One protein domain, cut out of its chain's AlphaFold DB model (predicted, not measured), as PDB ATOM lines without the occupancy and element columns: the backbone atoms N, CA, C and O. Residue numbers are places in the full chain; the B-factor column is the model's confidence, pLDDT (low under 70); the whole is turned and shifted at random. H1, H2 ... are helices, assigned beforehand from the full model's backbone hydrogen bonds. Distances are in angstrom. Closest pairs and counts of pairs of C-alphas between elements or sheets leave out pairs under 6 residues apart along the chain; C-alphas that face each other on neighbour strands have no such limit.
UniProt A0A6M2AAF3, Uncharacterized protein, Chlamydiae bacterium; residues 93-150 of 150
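Overview. This is residues 93 to 150 of the 150 residues of an uncharacterized protein of Chlamydiae bacterium (UniProt A0A6M2AAF3). Two helical hairpins, H3 with H4 and H1 with H2, form two separate lobes joined only by the link of residues 115 to 119, with an open gap between them. The printed part has 58 residues with four named helices, H1 to H4 in chain order, and no named strand: all helix. It is only just compact, close to loose, with a radius of gyration of the C-alphas of 12.2 A and spans of 31 by 28 by 16 A.

Along the chain. H3, the longest helix, covers residues 120 to 132, 18.2 A, from C-alpha 120 at (5.868, -24.146, 10.772). H4 is residues 138 to 148, 15.4 A. H1 is residues 93 to 104, 17.1 A, from C-alpha 93 at (22.004, -27.104, 25.252). H2 is residues 108 to 114.

Arrangement. H3 and H4, a hairpin, touch, with Ile 123 and Tyr 144 the closest C-alphas at 6.5 A; they run opposite ways at a tilt of 35.0 degrees, only just steep. H1, with residues 99 to 103 alone, touches H2, closest C-alphas Ala 102 and Leu 111 at 6.2 A, in a hairpin with a shallow tilt of 13 degrees, opposite ways. H2 and H3 are apart, as are H1 and H3. In H1, H2, H3 and H4 every O i to N i+4 pair is within hydrogen-bond range.

Size, cuts and confidence. The C-alphas of Ala 105 and Arg 132, the two farthest apart, are 32.3 A from each other. The printed part has no cut, and its three links are tight. Mean pLDDT of the printed part is 72.2; 22 residues are under 70, among them residues 108 to 120.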
ATOM      1  N   GLU A  93      21.784 -26.047  24.261       65.00
ATOM      2  CA  GLU A  93      22.004 -27.104  25.252       65.00
ATOM      3  C   GLU A  93      21.217 -26.864  26.548       65.00
ATOM      4  O   GLU A  93      20.581 -27.783  27.065       65.00
ATOM      5  N   MET A  94      21.177 -25.618  27.034       66.94
ATOM      6  CA  MET A  94      20.365 -25.247  28.196       66.94
ATOM      7  C   MET A  94      18.874 -25.362  27.892       66.94
ATOM      8  O   MET A  94      18.108 -25.758  28.762       66.94
ATOM      9  N   PHE A  95      18.455 -25.082  26.656       69.44
ATOM     10  CA  PHE A  95      17.061 -25.267  26.251       69.44
ATOM     11  C   PHE A  95      16.617 -26.732  26.388       69.44
ATOM     12  O   PHE A  95      15.538 -27.002  26.911       69.44
ATOM     13  N   GLY A  96      17.469 -27.682  25.980       68.31
ATOM     14  CA  GLY A  96      17.202 -29.113  26.147       68.31
ATOM     15  C   GLY A  96      17.066 -29.527  27.614       68.31
ATOM     16  O   GLY A  96      16.137 -30.250  27.961       68.31
ATOM     17  N   GLN A  97      17.939 -29.017  28.487       76.06
ATOM     18  CA  GLN A  97      17.877 -29.287  29.930       76.06
ATOM     19  C   GLN A  97      16.624 -28.687  30.578       76.06
ATOM     20  O   GLN A  97      15.963 -29.348  31.374       76.06
ATOM     21  N   ILE A  98      16.255 -27.462  30.198       75.88
ATOM     22  CA  ILE A  98      15.046 -26.791  30.690       75.88
ATOM     23  C   ILE A  98      13.786 -27.551  30.255       75.88
ATOM     24  O   ILE A  98      12.837 -27.643  31.029       75.88
ATOM     25  N   LEU A  99      13.773 -28.132  29.052       72.62
ATOM     26  CA  LEU A  99      12.649 -28.939  28.576       72.62
ATOM     27  C   LEU A  99      12.478 -30.228  29.395       72.62
ATOM     28  O   LEU A  99      11.356 -30.563  29.765       72.62
ATOM     29  N   ILE A 100      13.581 -30.916  29.705       77.56
ATOM     30  CA  ILE A 100      13.576 -32.127  30.541       77.56
ATOM     31  C   ILE A 100      13.067 -31.790  31.947       77.56
ATOM     32  O   ILE A 100      12.137 -32.429  32.429       77.56
ATOM     33  N   LEU A 101      13.598 -30.727  32.557       78.38
ATOM     34  CA  LEU A 101      13.176 -30.268  33.882       78.38
ATOM     35  C   LEU A 101      11.697 -29.848  33.911       78.38
ATOM     36  O   LEU A 101      10.992 -30.152  34.867       78.38
ATOM     37  N   ALA A 102      11.205 -29.180  32.864       77.81
ATOM     38  CA  ALA A 102       9.794 -28.808  32.756       77.81
ATOM     39  C   ALA A 102       8.876 -30.035  32.612       77.81
ATOM     40  O   ALA A 102       7.770 -30.044  33.154       77.81
ATOM     41  N   GLN A 103       9.338 -31.078  31.915       72.38
ATOM     42  CA  GLN A 103       8.615 -32.341  31.773       72.38
ATOM     43  C   GLN A 103       8.587 -33.136  33.087       72.38
ATOM     44  O   GLN A 103       7.541 -33.671  33.452       72.38
ATOM     45  N   GLU A 104       9.702 -33.175  33.822       79.44
ATOM     46  CA  GLU A 104       9.798 -33.801  35.148       79.44
ATOM     47  C   GLU A 104       8.939 -33.082  36.195       79.44
ATOM     48  O   GLU A 104       8.293 -33.727  37.018       79.44
ATOM     49  N   ALA A 105       8.876 -31.750  36.129       82.19
ATOM     50  CA  ALA A 105       8.046 -30.928  37.004       82.19
ATOM     51  C   ALA A 105       6.548 -30.940  36.636       82.19
ATOM     52  O   ALA A 105       5.753 -30.341  37.359       82.19
ATOM     53  N   GLN A 106       6.162 -31.586  35.524       71.38
ATOM     54  CA  GLN A 106       4.802 -31.571  34.960       71.38
ATOM     55  C   GLN A 106       4.214 -30.152  34.811       71.38
ATOM     56  O   GLN A 106       3.003 -29.951  34.905       71.38
ATOM     57  N   ASP A 107       5.062 -29.147  34.575       75.50
ATOM     58  CA  ASP A 107       4.608 -27.765  34.438       75.50
ATOM     59  C   ASP A 107       4.086 -27.531  33.016       75.50
ATOM     60  O   ASP A 107       4.821 -27.159  32.095       75.50
ATOM     61  N   GLU A 108       2.782 -27.749  32.832       68.06
ATOM     62  CA  GLU A 108       2.111 -27.584  31.540       68.06
ATOM     63  C   GLU A 108       2.224 -26.162  30.979       68.06
ATOM     64  O   GLU A 108       2.196 -25.974  29.759       68.06
ATOM     65  N   THR A 109       2.398 -25.150  31.836       69.81
ATOM     66  CA  THR A 109       2.504 -23.750  31.409       69.81
ATOM     67  C   THR A 109       3.885 -23.424  30.853       69.81
ATOM     68  O   THR A 109       4.000 -22.702  29.860       69.81
ATOM     69  N   LEU A 110       4.942 -23.979  31.454       66.19
ATOM     70  CA  LEU A 110       6.296 -23.893  30.917       66.19
ATOM     71  C   LEU A 110       6.430 -24.744  29.665       66.19
ATOM     72  O   LEU A 110       6.986 -24.266  28.682       66.19
ATOM     73  N   LEU A 111       5.853 -25.946  29.648       66.00
ATOM     74  CA  LEU A 111       5.830 -26.789  28.458       66.00
ATOM     75  C   LEU A 111       5.129 -26.083  27.295       66.00
ATOM     76  O   LEU A 111       5.710 -25.990  26.224       66.00
ATOM     77  N   THR A 112       3.952 -25.484  27.488       65.50
ATOM     78  CA  THR A 112       3.266 -24.739  26.414       65.50
ATOM     79  C   THR A 112       3.972 -23.452  25.996       65.50
ATOM     80  O   THR A 112       3.841 -23.061  24.840       65.50
ATOM     81  N   LYS A 113       4.732 -22.789  26.876       67.50
ATOM     82  CA  LYS A 113       5.520 -21.589  26.527       67.50
ATOM     83  C   LYS A 113       6.847 -21.925  25.845       67.50
ATOM     84  O   LYS A 113       7.225 -21.237  24.904       67.50
ATOM     85  N   LEU A 114       7.532 -22.982  26.280       63.50
ATOM     86  CA  LEU A 114       8.790 -23.473  25.702       63.50
ATOM     87  C   LEU A 114       8.549 -24.210  24.381       63.50
ATOM     88  O   LEU A 114       9.290 -24.024  23.420       63.50
ATOM     89  N   LEU A 115       7.475 -24.998  24.307       63.12
ATOM     90  CA  LEU A 115       6.955 -25.578  23.066       63.12
ATOM     91  C   LEU A 115       6.104 -24.580  22.278       63.12
ATOM     92  O   LEU A 115       5.586 -24.959  21.226       63.12
ATOM     93  N   GLY A 116       5.956 -23.346  22.791       58.41
ATOM     94  CA  GLY A 116       5.148 -22.255  22.251       58.41
ATOM     95  C   GLY A 116       5.210 -22.269  20.743       58.41
ATOM     96  O   GLY A 116       6.252 -21.951  20.179       58.41
ATOM     97  N   SER A 117       4.115 -22.762  20.152       57.19
ATOM     98  CA  SER A 117       4.048 -23.387  18.829       57.19
ATOM     99  C   SER A 117       5.112 -22.843  17.884       57.19
ATOM    100  O   SER A 117       4.930 -21.777  17.287       57.19
ATOM    101  N   LYS A 118       6.257 -23.543  17.800       61.69
ATOM    102  CA  LYS A 118       7.337 -23.150  16.893       61.69
ATOM    103  C   LYS A 118       6.702 -22.928  15.516       61.69
ATOM    104  O   LYS A 118       5.956 -23.798  15.052       61.69
ATOM    105  N   PRO A 119       6.939 -21.786  14.849       65.69
ATOM    106  CA  PRO A 119       6.311 -21.521  13.564       65.69
ATOM    107  C   PRO A 119       6.645 -22.661  12.598       65.69
ATOM    108  O   PRO A 119       7.753 -23.199  12.623       65.69
ATOM    109  N   LEU A 120       5.711 -23.025  11.714       64.56
ATOM    110  CA  LEU A 120       5.868 -24.146  10.772       64.56
ATOM    111  C   LEU A 120       7.211 -24.105  10.016       64.56
ATOM    112  O   LEU A 120       7.817 -25.137   9.736       64.56
ATOM    113  N   ALA A 121       7.701 -22.901   9.710       71.56
ATOM    114  CA  ALA A 121       8.986 -22.676   9.057       71.56
ATOM    115  C   ALA A 121      10.201 -23.103   9.903       71.56
ATOM    116  O   ALA A 121      11.243 -23.459   9.358       71.56
ATOM    117  N   GLU A 122      10.113 -23.032  11.224       74.25
ATOM    118  CA  GLU A 122      11.164 -23.437  12.156       74.25
ATOM    119  C   GLU A 122      11.146 -24.943  12.403       74.25
ATOM    120  O   GLU A 122      12.188 -25.578  12.262       74.25
ATOM    121  N   ILE A 123       9.961 -25.540  12.580       73.19
ATOM    122  CA  ILE A 123       9.804 -27.002  12.683       73.19
ATOM    123  C   ILE A 123      10.286 -27.693  11.404       73.19
ATOM    124  O   ILE A 123      11.044 -28.658  11.475       73.19
ATOM    125  N   LYS A 124       9.937 -27.169  10.219       76.81
ATOM    126  CA  LYS A 124      10.458 -27.683   8.939       76.81
ATOM    127  C   LYS A 124      11.985 -27.623   8.880       76.81
ATOM    128  O   LYS A 124      12.619 -28.570   8.422       76.81
ATOM    129  N   ARG A 125      12.589 -26.523   9.340       80.12
ATOM    130  CA  ARG A 125      14.050 -26.353   9.339       80.12
ATOM    131  C   ARG A 125      14.737 -27.317  10.303       80.12
ATOM    132  O   ARG A 125      15.749 -27.902   9.927       80.12
ATOM    133  N   GLU A 126      14.201 -27.501  11.505       74.69
ATOM    134  CA  GLU A 126      14.728 -28.461  12.480       74.69
ATOM    135  C   GLU A 126      14.562 -29.907  12.007       74.69
ATOM    136  O   GLU A 126      15.518 -30.675  12.084       74.69
ATOM    137  N   LEU A 127      13.417 -30.261  11.417       79.19
ATOM    138  CA  LEU A 127      13.178 -31.594  10.862       79.19
ATOM    139  C   LEU A 127      14.163 -31.911   9.725       79.19
ATOM    140  O   LEU A 127      14.789 -32.967   9.726       79.19
ATOM    141  N   ILE A 128      14.371 -30.974   8.792       82.50
ATOM    142  CA  ILE A 128      15.350 -31.131   7.702       82.50
ATOM    143  C   ILE A 128      16.771 -31.285   8.257       82.50
ATOM    144  O   ILE A 128      17.542 -32.098   7.749       82.50
ATOM    145  N   ARG A 129      17.135 -30.522   9.296       82.38
ATOM    146  CA  ARG A 129      18.440 -30.661   9.963       82.38
ATOM    147  C   ARG A 129      18.592 -32.029  10.628       82.38
ATOM    148  O   ARG A 129      19.624 -32.659  10.433       82.38
ATOM    149  N   SER A 130      17.565 -32.499  11.334       77.12
ATOM    150  CA  SER A 130      17.537 -33.812  11.993       77.12
ATOM    151  C   SER A 130      17.698 -34.950  10.980       77.12
ATOM    152  O   SER A 130      18.548 -35.819  11.159       77.12
ATOM    153  N   ILE A 131      16.970 -34.889   9.857       81.19
ATOM    154  CA  ILE A 131      17.066 -35.868   8.761       81.19
ATOM    155  C   ILE A 131      18.471 -35.867   8.145       81.19
ATOM    156  O   ILE A 131      19.047 -36.929   7.930       81.19
ATOM    157  N   ARG A 132      19.059 -34.687   7.899       81.62
ATOM    158  CA  ARG A 132      20.435 -34.576   7.375       81.62
ATOM    159  C   ARG A 132      21.488 -35.113   8.345       81.62
ATOM    160  O   ARG A 132      22.514 -35.602   7.892       81.62
ATOM    161  N   ALA A 133      21.234 -35.021   9.648       81.75
ATOM    162  CA  ALA A 133      22.083 -35.582  10.694       81.75
ATOM    163  C   ALA A 133      21.829 -37.083  10.948       81.75
ATOM    164  O   ALA A 133      22.489 -37.669  11.801       81.75
ATOM    165  N   GLY A 134      20.876 -37.712  10.244       80.56
ATOM    166  CA  GLY A 134      20.518 -39.124  10.427       80.56
ATOM    167  C   GLY A 134      19.760 -39.423  11.726       80.56
ATOM    168  O   GLY A 134      19.609 -40.584  12.092       80.56
ATOM    169  N   GLN A 135      19.279 -38.397  12.429       78.50
ATOM    170  CA  GLN A 135      18.543 -38.540  13.684       78.50
ATOM    171  C   GLN A 135      17.041 -38.416  13.418       78.50
ATOM    172  O   GLN A 135      16.575 -37.412  12.875       78.50
ATOM    173  N   ILE A 136      16.263 -39.425  13.808       73.06
ATOM    174  CA  ILE A 136      14.800 -39.397  13.699       73.06
ATOM    175  C   ILE A 136      14.231 -38.897  15.024       73.06
ATOM    176  O   ILE A 136      14.260 -39.598  16.031       73.06
ATOM    177  N   ASN A 137      13.698 -37.678  15.018       71.81
ATOM    178  CA  ASN A 137      13.075 -37.078  16.189       71.81
ATOM    179  C   ASN A 137      11.542 -37.204  16.090       71.81
ATOM    180  O   ASN A 137      10.871 -36.396  15.442       71.81
ATOM    181  N   ALA A 138      10.998 -38.255  16.711       71.44
ATOM    182  CA  ALA A 138       9.566 -38.565  16.719       71.44
ATOM    183  C   ALA A 138       8.662 -37.432  17.266       71.44
ATOM    184  O   ALA A 138       7.658 -37.136  16.615       71.44
ATOM    185  N   PRO A 139       8.989 -36.736  18.378       69.06
ATOM    186  CA  PRO A 139       8.136 -35.647  18.867       69.06
ATOM    187  C   PRO A 139       8.128 -34.410  17.952       69.06
ATOM    188  O   PRO A 139       7.092 -33.751  17.825       69.06
ATOM    189  N   LEU A 140       9.227 -34.115  17.240       69.88
ATOM    190  CA  LEU A 140       9.237 -33.064  16.205       69.88
ATOM    191  C   LEU A 140       8.329 -33.416  15.018       69.88
ATOM    192  O   LEU A 140       7.655 -32.541  14.470       69.88
ATOM    193  N   TRP A 141       8.284 -34.693  14.633       73.81
ATOM    194  CA  TRP A 141       7.394 -35.182  13.580       73.81
ATOM    195  C   TRP A 141       5.916 -35.119  13.986       73.81
ATOM    196  O   TRP A 141       5.081 -34.695  13.187       73.81
ATOM    197  N   GLU A 142       5.583 -35.471  15.230       75.12
ATOM    198  CA  GLU A 142       4.208 -35.366  15.736       75.12
ATOM    199  C   GLU A 142       3.734 -33.910  15.789       75.12
ATOM    200  O   GLU A 142       2.644 -33.587  15.321       75.12
ATOM    201  N   SER A 143       4.611 -33.011  16.248       70.31
ATOM    202  CA  SER A 143       4.358 -31.565  16.263       70.31
ATOM    203  C   SER A 143       4.127 -31.016  14.851       70.31
ATOM    204  O   SER A 143       3.215 -30.219  14.626       70.31
ATOM    205  N   TYR A 144       4.912 -31.477  13.870       74.31
ATOM    206  CA  TYR A 144       4.726 -31.129  12.462       74.31
ATOM    207  C   TYR A 144       3.376 -31.616  11.915       74.31
ATOM    208  O   TYR A 144       2.649 -30.830  11.307       74.31
ATOM    209  N   LYS A 145       3.012 -32.885  12.155       77.69
ATOM    210  CA  LYS A 145       1.723 -33.452  11.718       77.69
ATOM    211  C   LYS A 145       0.541 -32.697  12.316       77.69
ATOM    212  O   LYS A 145      -0.385 -32.356  11.587       77.69
ATOM    213  N   HIS A 146       0.596 -32.387  13.608       69.12
ATOM    214  CA  HIS A 146      -0.468 -31.661  14.297       69.12
ATOM    215  C   HIS A 146      -0.675 -30.243  13.733       69.12
ATOM    216  O   HIS A 146      -1.801 -29.757  13.670       69.12
ATOM    217  N   ILE A 147       0.395 -29.577  13.287       71.31
ATOM    218  CA  ILE A 147       0.313 -28.232  12.696       71.31
ATOM    219  C   ILE A 147      -0.147 -28.268  11.234       71.31
ATOM    220  O   ILE A 147      -0.836 -27.352  10.805       71.31
ATOM    221  N   VAL A 148       0.222 -29.298  10.464       76.06
ATOM    222  CA  VAL A 148      -0.174 -29.443   9.048       76.06
ATOM    223  C   VAL A 148      -1.593 -29.991   8.883       76.06
ATOM    224  O   VAL A 148      -2.231 -29.721   7.873       76.06
ATOM    225  N   SER A 149      -2.089 -30.761   9.853       69.88
ATOM    226  CA  SER A 149      -3.452 -31.307   9.842       69.88
ATOM    227  C   SER A 149      -4.523 -30.308  10.305       69.88
ATOM    228  O   SER A 149      -5.700 -30.671  10.348       69.88
ATOM    229  N   LYS A 150      -4.120 -29.094  10.690       52.50
ATOM    230  CA  LYS A 150      -4.996 -27.976  11.045       52.50
ATOM    231  C   LYS A 150      -5.271 -27.117   9.816       52.50
ATOM    232  O   LYS A 150      -6.429 -26.670   9.686       52.50
TER     233      LYS A 150